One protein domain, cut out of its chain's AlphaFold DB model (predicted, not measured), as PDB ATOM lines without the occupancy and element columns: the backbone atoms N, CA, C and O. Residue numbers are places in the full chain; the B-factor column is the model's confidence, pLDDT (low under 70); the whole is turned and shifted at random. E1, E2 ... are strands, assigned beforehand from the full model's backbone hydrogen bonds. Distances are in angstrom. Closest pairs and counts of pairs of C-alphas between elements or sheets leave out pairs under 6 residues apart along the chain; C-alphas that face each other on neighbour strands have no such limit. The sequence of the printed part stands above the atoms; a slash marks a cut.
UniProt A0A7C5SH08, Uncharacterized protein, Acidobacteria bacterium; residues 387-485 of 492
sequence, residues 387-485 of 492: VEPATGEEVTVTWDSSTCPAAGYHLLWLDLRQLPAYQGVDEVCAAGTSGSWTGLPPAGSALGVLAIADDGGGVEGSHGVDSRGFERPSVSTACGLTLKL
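AT A GLANCE: This is residues 387 to 485 of the 492 residues of an uncharacterized protein of Acidobacteria bacterium (UniProt A0A7C5SH08). What is its shape? There is little regular structure: sheet E4 - E3 - E6 lies in the middle, with sheet E1 - E2 - E5 on one side and a looping tail, residues 455 to 485, on the other. How is it made up? The 99 printed residues hold no named helix and six named strands, E1 to E6 in chain order; both sheets are antiparallel and the class is all strand, yet only 32 residues are in named elements. The whole is compact, radius of gyration of the C-alphas 13.3 A, spanning 36 by 31 by 24 A.

HOW THE PARTS SIT: What pairs first? E1, residues 387 to 389, and E2, 395 to 398, form a hairpin, N 388 to O 396 2.9 A. E5, 436 to 439, is antiparallel to E2, N 397 to O 437 2.8 A. And the other sheet? E3, 408 to 415, forms a hairpin with E4, 424 to 428, N 413 to O 426 2.9 A, and is antiparallel to E6, 447 to 454, N 410 to O 452 2.9 A.

IN THESE COORDINATES: Where are the anchors? C-alpha 387 is at (16.654, 33.490, 14.142), C-alpha 454 at (10.560, 37.971, -4.851). Which strands are longest? E3 measures 23.7 A and E6 22.2 A from first to last C-alpha.

THE WHOLE: Is it cut? The printed part has no cut, and no link is long. Where is confidence low? Residues 445 and 468 to 469 are under 70.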
ATOM      1  N   VAL A 387      15.484  34.331  14.401       94.31
ATOM      2  CA  VAL A 387      16.654  33.490  14.142       94.31
ATOM      3  C   VAL A 387      16.911  32.649  15.383       94.31
ATOM      4  O   VAL A 387      17.134  33.193  16.466       94.31
ATOM      5  N   GLU A 388      16.886  31.331  15.226       96.25
ATOM      6  CA  GLU A 388      17.089  30.373  16.312       96.25
ATOM      7  C   GLU A 388      18.245  29.417  15.981       96.25
ATOM      8  O   GLU A 388      18.430  29.060  14.816       96.25
ATOM      9  N   PRO A 389      19.045  28.976  16.971       95.12
ATOM     10  CA  PRO A 389      20.037  27.928  16.748       95.12
ATOM     11  C   PRO A 389      19.376  26.618  16.301       95.12
ATOM     12  O   PRO A 389      18.395  26.179  16.904       95.12
ATOM     13  N   ALA A 390      19.957  25.961  15.299       95.06
ATOM     14  CA  ALA A 390      19.557  24.637  14.836       95.06
ATOM     15  C   ALA A 390      20.628  23.586  15.199       95.06
ATOM     16  O   ALA A 390      21.407  23.749  16.142       95.06
ATOM     17  N   THR A 391      20.638  22.444  14.513       92.81
ATOM     18  CA  THR A 391      21.610  21.381  14.784       92.81
ATOM     19  C   THR A 391      23.020  21.780  14.350       92.81
ATOM     20  O   THR A 391      23.268  22.061  13.185       92.81
ATOM     21  N   GLY A 392      23.979  21.731  15.277       93.56
ATOM     22  CA  GLY A 392      25.375  22.065  14.981       93.56
ATOM     23  C   GLY A 392      25.613  23.576  14.960       93.56
ATOM     24  O   GLY A 392      25.324  24.248  15.944       93.56
ATOM     25  N   GLU A 393      26.184  24.079  13.864       93.06
ATOM     26  CA  GLU A 393      26.441  25.514  13.629       93.06
ATOM     27  C   GLU A 393      25.355  26.169  12.755       93.06
ATOM     28  O   GLU A 393      25.468  27.334  12.379       93.06
ATOM     29  N   GLU A 394      24.309  25.419  12.406       95.75
ATOM     30  CA  GLU A 394      23.197  25.920  11.607       95.75
ATOM     31  C   GLU A 394      22.293  26.851  12.417       95.75
ATOM     32  O   GLU A 394      22.169  26.747  13.643       95.75
ATOM     33  N   VAL A 395      21.601  27.727  11.700       96.44
ATOM     34  CA  VAL A 395      20.520  28.554  12.231       96.44
ATOM     35  C   VAL A 395      19.249  28.305  11.434       96.44
ATOM     36  O   VAL A 395      19.305  28.015  10.238       96.44
ATOM     37  N   THR A 396      18.106  28.447  12.091       97.19
ATOM     38  CA  THR A 396      16.795  28.518  11.450       97.19
ATOM     39  C   THR A 396      16.339  29.969  11.446       97.19
ATOM     40  O   THR A 396      16.166  30.576  12.502       97.19
ATOM     41  N   VAL A 397      16.152  30.518  10.251       96.44
ATOM     42  CA  VAL A 397      15.562  31.837  10.014       96.44
ATOM     43  C   VAL A 397      14.093  31.630   9.671       96.44
ATOM     44  O   VAL A 397      13.788  30.869   8.754       96.44
ATOM     45  N   THR A 398      13.188  32.298  10.381       95.62
ATOM     46  CA  THR A 398      11.737  32.192  10.166       95.62
ATOM     47  C   THR A 398      11.142  33.578   9.962       95.62
ATOM     48  O   THR A 398      11.432  34.488  10.737       95.62
ATOM     49  N   TRP A 399      10.302  33.740   8.941       93.44
ATOM     50  CA  TRP A 399       9.585  34.974   8.613       93.44
ATOM     51  C   TRP A 399       8.106  34.683   8.343       93.44
ATOM     52  O   TRP A 399       7.715  33.554   8.042       93.44
ATOM     53  N   ASP A 400       7.261  35.706   8.454       89.56
ATOM     54  CA  ASP A 400       5.824  35.558   8.242       89.56
ATOM     55  C   ASP A 400       5.462  35.581   6.750       89.56
ATOM     56  O   ASP A 400       5.111  36.613   6.178       89.56
ATOM     57  N   SER A 401       5.526  34.409   6.117       89.94
ATOM     58  CA  SER A 401       5.058  34.223   4.740       89.94
ATOM     59  C   SER A 401       3.542  34.047   4.618       89.94
ATOM     60  O   SER A 401       3.023  34.003   3.501       89.94
ATOM     61  N   SER A 402       2.826  33.941   5.743       87.38
ATOM     62  CA  SER A 402       1.377  33.733   5.749       87.38
ATOM     63  C   SER A 402       0.610  35.035   5.538       87.38
ATOM     64  O   SER A 402      -0.359  35.050   4.782       87.38
ATOM     65  N   THR A 403       1.089  36.125   6.140       83.88
ATOM     66  CA  THR A 403       0.516  37.468   5.981       83.88
ATOM     67  C   THR A 403       0.968  38.127   4.669       83.88
ATOM     68  O   THR A 403       0.250  38.938   4.091       83.88
ATOM     69  N   CYS A 404       2.142  37.768   4.136       85.69
ATOM     70  CA  CYS A 404       2.698  38.409   2.934       85.69
ATOM     71  C   CYS A 404       3.156  37.402   1.879       85.69
ATOM     72  O   CYS A 404       4.328  37.400   1.529       85.69
ATOM     73  N   PRO A 405       2.274  36.538   1.350       90.00
ATOM     74  CA  PRO A 405       2.675  35.483   0.426       90.00
ATOM     75  C   PRO A 405       3.363  36.041  -0.829       90.00
ATOM     76  O   PRO A 405       2.870  36.973  -1.461       90.00
ATOM     77  N   ALA A 406       4.469  35.412  -1.221       90.69
ATOM     78  CA  ALA A 406       5.249  35.741  -2.410       90.69
ATOM     79  C   ALA A 406       5.578  34.469  -3.202       90.69
ATOM     80  O   ALA A 406       5.465  33.355  -2.677       90.69
ATOM     81  N   ALA A 407       5.956  34.628  -4.473       90.69
ATOM     82  CA  ALA A 407       6.319  33.499  -5.329       90.69
ATOM     83  C   ALA A 407       7.650  32.862  -4.898       90.69
ATOM     84  O   ALA A 407       7.822  31.648  -5.033       90.69
ATOM     85  N   GLY A 408       8.544  33.668  -4.327       92.81
ATOM     86  CA  GLY A 408       9.783  33.238  -3.703       92.81
ATOM     87  C   GLY A 408      10.207  34.182  -2.583       92.81
ATOM     88  O   GLY A 408       9.610  35.239  -2.358       92.81
ATOM     89  N   TYR A 409      11.221  33.743  -1.851       94.56
ATOM     90  CA  TYR A 409      11.971  34.577  -0.931       94.56
ATOM     91  C   TYR A 409      13.450  34.249  -1.058       94.56
ATOM     92  O   TYR A 409      13.836  33.099  -1.319       94.56
ATOM     93  N   HIS A 410      14.273  35.233  -0.736       94.75
ATOM     94  CA  HIS A 410      15.698  35.063  -0.530       94.75
ATOM     95  C   HIS A 410      16.135  35.701   0.791       94.75
ATOM     96  O   HIS A 410      15.420  36.519   1.378       94.75
ATOM     97  N   LEU A 411      17.302  35.284   1.284       94.75
ATOM     98  CA  LEU A 411      17.908  35.862   2.481       94.75
ATOM     99  C   LEU A 411      19.124  36.701   2.112       94.75
ATOM    100  O   LEU A 411      19.999  36.224   1.388       94.75
ATOM    101  N   LEU A 412      19.205  37.906   2.669       93.06
ATOM    102  CA  LEU A 412      20.378  38.769   2.588       93.06
ATOM    103  C   LEU A 412      21.059  38.827   3.955       93.06
ATOM    104  O   LEU A 412      20.456  39.263   4.939       93.06
ATOM    105  N   TRP A 413      22.323  38.416   4.015       93.25
ATOM    106  CA  TRP A 413      23.137  38.501   5.225       93.25
ATOM    107  C   TRP A 413      23.940  39.796   5.240       93.25
ATOM    108  O   TRP A 413      24.571  40.159   4.249       93.25
ATOM    109  N   LEU A 414      23.959  40.482   6.380       91.00
ATOM    110  CA  LEU A 414      24.602  41.786   6.557       91.00
ATOM    111  C   LEU A 414      25.691  41.715   7.632       91.00
ATOM    112  O   LEU A 414      25.491  41.094   8.674       91.00
ATOM    113  N   ASP A 415      26.811  42.419   7.441       89.62
ATOM    114  CA  ASP A 415      27.734  42.708   8.549       89.62
ATOM    115  C   ASP A 415      27.211  43.914   9.332       89.62
ATOM    116  O   ASP A 415      27.214  45.047   8.839       89.62
ATOM    117  N   LEU A 416      26.806  43.698  10.583       87.69
ATOM    118  CA  LEU A 416      26.257  44.758  11.433       87.69
ATOM    119  C   LEU A 416      27.260  45.893  11.695       87.69
ATOM    120  O   LEU A 416      26.856  47.010  12.020       87.69
ATOM    121  N   ARG A 417      28.565  45.653  11.524       87.38
ATOM    122  CA  ARG A 417      29.607  46.689  11.638       87.38
ATOM    123  C   ARG A 417      29.674  47.589  10.402       87.38
ATOM    124  O   ARG A 417      30.209  48.690  10.494       87.38
ATOM    125  N   GLN A 418      29.150  47.125   9.268       85.31
ATOM    126  CA  GLN A 418      29.081  47.843   7.989       85.31
ATOM    127  C   GLN A 418      27.647  48.251   7.628       85.31
ATOM    128  O   GLN A 418      27.397  48.697   6.511       85.31
ATOM    129  N   LEU A 419      26.706  48.154   8.576       80.62
ATOM    130  CA  LEU A 419      25.296  48.470   8.348       80.62
ATOM    131  C   LEU A 419      25.062  49.847   7.686       80.62
ATOM    132  O   LEU A 419      24.229  49.921   6.783       80.62
ATOM    133  N   PRO A 420      25.808  50.929   8.019       79.19
ATOM    134  CA  PRO A 420      25.643  52.212   7.333       79.19
ATOM    135  C   PRO A 420      25.908  52.166   5.821       79.19
ATOM    136  O   PRO A 420      25.304  52.952   5.092       79.19
ATOM    137  N   ALA A 421      26.787  51.264   5.368       79.62
ATOM    138  CA  ALA A 421      27.147  51.068   3.963       79.62
ATOM    139  C   ALA A 421      26.217  50.090   3.227       79.62
ATOM    140  O   ALA A 421      26.309  49.986   2.009       79.62
ATOM    141  N   TYR A 422      25.338  49.389   3.954       77.00
ATOM    142  CA  TYR A 422      24.386  48.423   3.403       77.00
ATOM    143  C   TYR A 422      25.036  47.378   2.475       77.00
ATOM    144  O   TYR A 422      24.535  47.065   1.400       77.00
ATOM    145  N   GLN A 423      26.202  46.859   2.862       76.94
ATOM    146  CA  GLN A 423      26.883  45.822   2.087       76.94
ATOM    147  C   GLN A 423      26.482  44.435   2.588       76.94
ATOM    148  O   GLN A 423      26.740  44.089   3.745       76.94
ATOM    149  N   GLY A 424      25.866  43.651   1.701       78.31
ATOM    150  CA  GLY A 424      25.644  42.226   1.916       78.31
ATOM    151  C   GLY A 424      26.970  41.476   2.021       78.31
ATOM    152  O   GLY A 424      27.905  41.759   1.271       78.31
ATOM    153  N   VAL A 425      27.061  40.540   2.966       86.75
ATOM    154  CA  VAL A 425      28.215  39.634   3.102       86.75
ATOM    155  C   VAL A 425      27.988  38.281   2.443       86.75
ATOM    156  O   VAL A 425      28.967  37.632   2.083       86.75
ATOM    157  N   ASP A 426      26.729  37.862   2.302       90.50
ATOM    158  CA  ASP A 426      26.327  36.630   1.621       90.50
ATOM    159  C   ASP A 426      24.822  36.653   1.307       90.50
ATOM    160  O   ASP A 426      24.076  37.469   1.865       90.50
ATOM    161  N   GLU A 427      24.365  35.735   0.456       91.62
ATOM    162  CA  GLU A 427      22.971  35.645   0.016       91.62
ATOM    163  C   GLU A 427      22.477  34.202  -0.181       91.62
ATOM    164  O   GLU A 427      23.225  33.294  -0.542       91.62
ATOM    165  N   VAL A 428      21.174  33.987   0.038       94.81
ATOM    166  CA  VAL A 428      20.489  32.702  -0.182       94.81
ATOM    167  C   VAL A 428      19.320  32.899  -1.142       94.81
ATOM    168  O   VAL A 428      18.235  33.286  -0.724       94.81
ATOM    169  N   CYS A 429      19.517  32.575  -2.418       91.31
ATOM    170  CA  CYS A 429      18.647  33.002  -3.526       91.31
ATOM    171  C   CYS A 429      17.418  32.143  -3.834       91.31
ATOM    172  O   CYS A 429      16.749  32.350  -4.839       91.31
ATOM    173  N   ALA A 430      17.135  31.151  -2.998       88.00
ATOM    174  CA  ALA A 430      15.983  30.273  -3.160       88.00
ATOM    175  C   ALA A 430      15.564  29.730  -1.792       88.00
ATOM    176  O   ALA A 430      15.578  28.522  -1.551       88.00
ATOM    177  N   ALA A 431      15.214  30.632  -0.874       91.56
ATOM    178  CA  ALA A 431      14.732  30.251   0.451       91.56
ATOM    179  C   ALA A 431      13.337  29.582   0.396       91.56
ATOM    180  O   ALA A 431      12.871  29.038   1.394       91.56
ATOM    181  N   GLY A 432      12.702  29.558  -0.783       90.88
ATOM    182  CA  GLY A 432      11.411  28.920  -1.029       90.88
ATOM    183  C   GLY A 432      10.253  29.805  -0.580       90.88
ATOM    184  O   GLY A 432      10.422  31.005  -0.438       90.88
ATOM    185  N   THR A 433       9.073  29.223  -0.361       92.25
ATOM    186  CA  THR A 433       7.842  29.944   0.039       92.25
ATOM    187  C   THR A 433       7.364  29.596   1.453       92.25
ATOM    188  O   THR A 433       6.336  30.089   1.917       92.25
ATOM    189  N   SER A 434       8.103  28.736   2.160       89.62
ATOM    190  CA  SER A 434       7.701  28.121   3.431       89.62
ATOM    191  C   SER A 434       7.690  29.063   4.633       89.62
ATOM    192  O   SER A 434       7.163  28.673   5.671       89.62
ATOM    193  N   GLY A 435       8.277  30.260   4.529       92.25
ATOM    194  CA  GLY A 435       8.447  31.152   5.683       92.25
ATOM    195  C   GLY A 435       9.572  30.721   6.626       92.25
ATOM    196  O   GLY A 435       9.655  31.206   7.748       92.25
ATOM    197  N   SER A 436      10.417  29.771   6.218       96.06
ATOM    198  CA  SER A 436      11.536  29.307   7.034       96.06
ATOM    199  C   SER A 436      12.655  28.722   6.181       96.06
ATOM    200  O   SER A 436      12.388  28.041   5.185       96.06
ATOM    201  N   TRP A 437      13.894  28.960   6.606       97.06
ATOM    202  CA  TRP A 437      15.119  28.426   6.025       97.06
ATOM    203  C   TRP A 437      16.069  27.971   7.137       97.06
ATOM    204  O   TRP A 437      16.254  28.686   8.120       97.06
ATOM    205  N   THR A 438      16.704  26.810   6.960       96.88
ATOM    206  CA  THR A 438      17.729  26.295   7.878       96.88
ATOM    207  C   THR A 438      19.012  26.015   7.116       96.88
ATOM    208  O   THR A 438      18.987  25.320   6.097       96.88
ATOM    209  N   GLY A 439      20.132  26.518   7.628       95.69
ATOM    210  CA  GLY A 439      21.452  26.262   7.065       95.69
ATOM    211  C   GLY A 439      22.561  26.984   7.821       95.69
ATOM    212  O   GLY A 439      22.333  27.606   8.860       95.69
ATOM    213  N   LEU A 440      23.784  26.878   7.304       95.06
ATOM    214  CA  LEU A 440      24.940  27.561   7.879       95.06
ATOM    215  C   LEU A 440      24.891  29.055   7.527       95.06
ATOM    216  O   LEU A 440      24.836  29.378   6.338       95.06
ATOM    217  N   PRO A 441      24.931  29.967   8.515       93.31
ATOM    218  CA  PRO A 441      25.125  31.378   8.224       93.31
ATOM    219  C   PRO A 441      26.557  31.609   7.701       93.31
ATOM    220  O   PRO A 441      27.458  30.805   7.980       93.31
ATOM    221  N   PRO A 442      26.813  32.708   6.971       91.88
ATOM    222  CA  PRO A 442      28.164  33.060   6.550       91.88
ATOM    223  C   PRO A 442      29.105  33.233   7.748       91.88
ATOM    224  O   PRO A 442      28.686  33.507   8.872       91.88
ATOM    225  N   ALA A 443      30.410  33.097   7.523       86.56
ATOM    226  CA  ALA A 443      31.387  33.271   8.592       86.56
ATOM    227  C   ALA A 443      31.413  34.733   9.087       86.56
ATOM    228  O   ALA A 443      31.692  35.656   8.323       86.56
ATOM    229  N   GLY A 444      31.192  34.954  10.385       80.19
ATOM    230  CA  GLY A 444      31.238  36.289  10.985       80.19
ATOM    231  C   GLY A 444      30.694  36.317  12.411       80.19
ATOM    232  O   GLY A 444      29.889  35.478  12.792       80.19
ATOM    233  N   SER A 445      31.142  37.279  13.223       69.62
ATOM    234  CA  SER A 445      30.722  37.414  14.629       69.62
ATOM    235  C   SER A 445      29.644  38.477  14.874       69.62
ATOM    236  O   SER A 445      29.185  38.620  16.004       69.62
ATOM    237  N   ALA A 446      29.244  39.232  13.847       79.19
ATOM    238  CA  ALA A 446      28.257  40.307  13.944       79.19
ATOM    239  C   ALA A 446      27.383  40.334  12.682       79.19
ATOM    240  O   ALA A 446      27.580  41.170  11.802       79.19
ATOM    241  N   LEU A 447      26.458  39.378  12.582       88.31
ATOM    242  CA  LEU A 447      25.606  39.190  11.409       88.31
ATOM    243  C   LEU A 447      24.178  39.669  11.668       88.31
ATOM    244  O   LEU A 447      23.617  39.420  12.735       88.31
ATOM    245  N   GLY A 448      23.609  40.341  10.674       89.69
ATOM    246  CA  GLY A 448      22.173  40.543  10.513       89.69
ATOM    247  C   GLY A 448      21.658  39.705   9.346       89.69
ATOM    248  O   GLY A 448      22.439  39.299   8.487       89.69
ATOM    249  N   VAL A 449      20.350  39.461   9.307       93.12
ATOM    250  CA  VAL A 449      19.685  38.793   8.185       93.12
ATOM    251  C   VAL A 449      18.376  39.495   7.867       93.12
ATOM    252  O   VAL A 449      17.662  39.927   8.774       93.12
ATOM    253  N   LEU A 450      18.075  39.595   6.579       92.19
ATOM    254  CA  LEU A 450      16.786  40.020   6.055       92.19
ATOM    255  C   LEU A 450      16.207  38.882   5.225       92.19
ATOM    256  O   LEU A 450      16.940  38.246   4.471       92.19
ATOM    257  N   ALA A 451      14.905  38.647   5.349       93.00
ATOM    258  CA  ALA A 451      14.154  37.904   4.348       93.00
ATOM    259  C   ALA A 451      13.506  38.919   3.409       93.00
ATOM    260  O   ALA A 451      12.944  39.911   3.873       93.00
ATOM    261  N   ILE A 452      13.608  38.679   2.108       92.81
ATOM    262  CA  ILE A 452      13.106  39.571   1.065       92.81
ATOM    263  C   ILE A 452      12.255  38.728   0.124       92.81
ATOM    264  O   ILE A 452      12.669  37.648  -0.295       92.81
ATOM    265  N   ALA A 453      11.046  39.199  -0.164       92.69
ATOM    266  CA  ALA A 453      10.137  38.533  -1.084       92.69
ATOM    267  C   ALA A 453      10.537  38.821  -2.536       92.69
ATOM    268  O   ALA A 453      10.989  39.920  -2.859       92.69
ATOM    269  N   ASP A 454      10.325  37.850  -3.415       92.19
ATOM    270  CA  ASP A 454      10.560  37.971  -4.851       92.19
ATOM    271  C   ASP A 454       9.429  37.321  -5.662       92.19
ATOM    272  O   ASP A 454       8.574  36.588  -5.142       92.19
ATOM    273  N   ASP A 455       9.379  37.648  -6.950       88.81
ATOM    274  CA  ASP A 455       8.385  37.116  -7.883       88.81
ATOM    275  C   ASP A 455       8.849  35.832  -8.598       88.81
ATOM    276  O   ASP A 455       8.114  35.292  -9.428       88.81
ATOM    277  N   GLY A 456      10.059  35.337  -8.308       84.56
ATOM    278  CA  GLY A 456      10.713  34.251  -9.046       84.56
ATOM    279  C   GLY A 456      11.045  34.572 -10.515       84.56
ATOM    280  O   GLY A 456      11.538  33.699 -11.234       84.56
ATOM    281  N   GLY A 457      10.767  35.796 -10.967       80.81
ATOM    282  CA  GLY A 457      10.856  36.285 -12.345       80.81
ATOM    283  C   GLY A 457      11.898  37.388 -12.557       80.81
ATOM    284  O   GLY A 457      12.040  37.871 -13.679       80.81
ATOM    285  N   GLY A 458      12.657  37.753 -11.519       86.50
ATOM    286  CA  GLY A 458      13.727  38.757 -11.582       86.50
ATOM    287  C   GLY A 458      13.460  40.021 -10.763       86.50
ATOM    288  O   GLY A 458      14.274  40.947 -10.813       86.50
ATOM    289  N   VAL A 459      12.352  40.061 -10.019       87.69
ATOM    290  CA  VAL A 459      11.918  41.208  -9.225       87.69
ATOM    291  C   VAL A 459      11.932  40.877  -7.739       87.69
ATOM    292  O   VAL A 459      11.364  39.872  -7.315       87.69
ATOM    293  N   GLU A 460      12.505  41.765  -6.933       91.69
ATOM    294  CA  GLU A 460      12.438  41.710  -5.470       91.69
ATOM    295  C   GLU A 460      11.621  42.848  -4.855       91.69
ATOM    296  O   GLU A 460      11.399  43.899  -5.461       91.69
ATOM    297  N   GLY A 461      11.179  42.611  -3.623       89.56
ATOM    298  CA  GLY A 461      10.484  43.566  -2.777       89.56
ATOM    299  C   GLY A 461      11.416  44.558  -2.081       89.56
ATOM    300  O   GLY A 461      12.623  44.621  -2.324       89.56
ATOM    301  N   SER A 462      10.837  45.326  -1.157       87.75
ATOM    302  CA  SER A 462      11.608  46.217  -0.288       87.75
ATOM    303  C   SER A 462      12.496  45.426   0.673       87.75
ATOM    304  O   SER A 462      12.083  44.435   1.277       87.75
ATOM    305  N   HIS A 463      13.716  45.916   0.832       87.12
ATOM    306  CA  HIS A 463      14.703  45.502   1.825       87.12
ATOM    307  C   HIS A 463      14.606  46.340   3.112       87.12
ATOM    308  O   HIS A 463      15.243  46.027   4.118       87.12
ATOM    309  N   GLY A 464      13.819  47.415   3.075       80.50
ATOM    310  CA  GLY A 464      13.701  48.409   4.128       80.50
ATOM    311  C   GLY A 464      14.257  49.772   3.718       80.50
ATOM    312  O   GLY A 464      14.903  49.948   2.682       80.50
ATOM    313  N   VAL A 465      13.989  50.764   4.568       78.25
ATOM    314  CA  VAL A 465      14.351  52.163   4.328       78.25
ATOM    315  C   VAL A 465      15.350  52.690   5.351       78.25
ATOM    316  O   VAL A 465      15.459  52.193   6.471       78.25
ATOM    317  N   ASP A 466      16.078  53.735   4.976       75.69
ATOM    318  CA  ASP A 466      16.998  54.440   5.859       75.69
ATOM    319  C   ASP A 466      16.314  55.479   6.750       75.69
ATOM    320  O   ASP A 466      15.102  55.676   6.702       75.69
ATOM    321  N   SER A 467      17.093  56.186   7.574       71.88
ATOM    322  CA  SER A 467      16.559  57.219   8.473       71.88
ATOM    323  C   SER A 467      15.923  58.416   7.756       71.88
ATOM    324  O   SER A 467      15.248  59.218   8.400       71.88
ATOM    325  N   ARG A 468      16.138  58.554   6.444       67.12
ATOM    326  CA  ARG A 468      15.499  59.555   5.584       67.12
ATOM    327  C   ARG A 468      14.293  58.972   4.838       67.12
ATOM    328  O   ARG A 468      13.596  59.723   4.168       67.12
ATOM    329  N   GLY A 469      14.022  57.673   4.974       68.88
ATOM    330  CA  GLY A 469      12.926  56.979   4.304       68.88
ATOM    331  C   GLY A 469      13.260  56.491   2.894       68.88
ATOM    332  O   GLY A 469      12.335  56.126   2.168       68.88
ATOM    333  N   PHE A 470      14.539  56.471   2.500       73.62
ATOM    334  CA  PHE A 470      14.957  55.927   1.205       73.62
ATOM    335  C   PHE A 470      15.186  54.428   1.276       73.62
ATOM    336  O   PHE A 470      15.870  53.958   2.182       73.62
ATOM    337  N   GLU A 471      14.662  53.713   0.285       83.12
ATOM    338  CA  GLU A 471      14.920  52.290   0.064       83.12
ATOM    339  C   GLU A 471      16.430  51.991   0.018       83.12
ATOM    340  O   GLU A 471      17.204  52.765  -0.561       83.12
ATOM    341  N   ARG A 472      16.859  50.872   0.619       82.75
ATOM    342  CA  ARG A 472      18.264  50.440   0.614       82.75
ATOM    343  C   ARG A 472      18.436  48.953   0.289       82.75
ATOM    344  O   ARG A 472      17.888  48.138   1.013       82.75
ATOM    345  N   PRO A 473      19.275  48.592  -0.702       83.06
ATOM    346  CA  PRO A 473      19.756  49.445  -1.787       83.06
ATOM    347  C   PRO A 473      18.585  49.940  -2.643       83.06
ATOM    348  O   PRO A 473      17.534  49.306  -2.679       83.06
ATOM    349  N   SER A 474      18.779  51.046  -3.357       74.00
ATOM    350  CA  SER A 474      17.786  51.589  -4.292       74.00
ATOM    351  C   SER A 474      17.510  50.669  -5.487       74.00
ATOM    352  O   SER A 474      16.408  50.664  -6.026       74.00
ATOM    353  N   VAL A 475      18.498  49.861  -5.868       81.06
ATOM    354  CA  VAL A 475      18.425  48.874  -6.951       81.06
ATOM    355  C   VAL A 475      18.636  47.478  -6.401       81.06
ATOM    356  O   VAL A 475      19.280  47.317  -5.369       81.06
ATOM    357  N   SER A 476      18.133  46.463  -7.098       84.06
ATOM    358  CA  SER A 476      18.444  45.087  -6.727       84.06
ATOM    359  C   SER A 476      19.937  44.809  -6.867       84.06
ATOM    360  O   SER A 476      20.552  45.126  -7.886       84.06
ATOM    361  N   THR A 477      20.527  44.222  -5.829       81.44
ATOM    362  CA  THR A 477      21.944  43.825  -5.813       81.44
ATOM    363  C   THR A 477      22.136  42.351  -5.495       81.44
ATOM    364  O   THR A 477      23.281  41.911  -5.409       81.44
ATOM    365  N   ALA A 478      21.046  41.612  -5.279       82.00
ATOM    366  CA  ALA A 478      21.084  40.255  -4.769       82.00
ATOM    367  C   ALA A 478      20.512  39.255  -5.779       82.00
ATOM    368  O   ALA A 478      19.616  39.565  -6.569       82.00
ATOM    369  N   CYS A 479      21.038  38.034  -5.756       88.31
ATOM    370  CA  CYS A 479      20.425  36.863  -6.377       88.31
ATOM    371  C   CYS A 479      20.181  36.925  -7.888       88.31
ATOM    372  O   CYS A 479      19.341  36.203  -8.425       88.31
ATOM    373  N   GLY A 480      20.936  37.774  -8.591       85.12
ATOM    374  CA  GLY A 480      20.761  38.003 -10.026       85.12
ATOM    375  C   GLY A 480      19.420  38.648 -10.390       85.12
ATOM    376  O   GLY A 480      19.095  38.714 -11.577       85.12
ATOM    377  N   LEU A 481      18.657  39.118  -9.397       86.88
ATOM    378  CA  LEU A 481      17.439  39.891  -9.591       86.88
ATOM    379  C   LEU A 481      17.834  41.282 -10.088       86.88
ATOM    380  O   LEU A 481      18.812  41.870  -9.618       86.88
ATOM    381  N   THR A 482      17.103  41.806 -11.063       84.06
ATOM    382  CA  THR A 482      17.479  43.035 -11.779       84.06
ATOM    383  C   THR A 482      16.553  44.204 -11.480       84.06
ATOM    384  O   THR A 482      16.885  45.337 -11.820       84.06
ATOM    385  N   LEU A 483      15.418  43.953 -10.822       84.06
ATOM    386  CA  LEU A 483      14.409  44.962 -10.528       84.06
ATOM    387  C   LEU A 483      14.002  44.918  -9.056       84.06
ATOM    388  O   LEU A 483      13.847  43.848  -8.475       84.06
ATOM    389  N   LYS A 484      13.779  46.097  -8.473       85.69
ATOM    390  CA  LYS A 484      13.265  46.253  -7.113       85.69
ATOM    391  C   LYS A 484      11.954  47.026  -7.124       85.69
ATOM    392  O   LYS A 484      11.888  48.133  -7.667       85.69
ATOM    393  N   LEU A 485      10.916  46.468  -6.503       84.12
ATOM    394  CA  LEU A 485       9.616  47.109  -6.359       84.12
ATOM    395  C   LEU A 485       9.172  47.204  -4.897       84.12
ATOM    396  O   LEU A 485       9.026  46.210  -4.200       84.12
TER     397      LEU A 485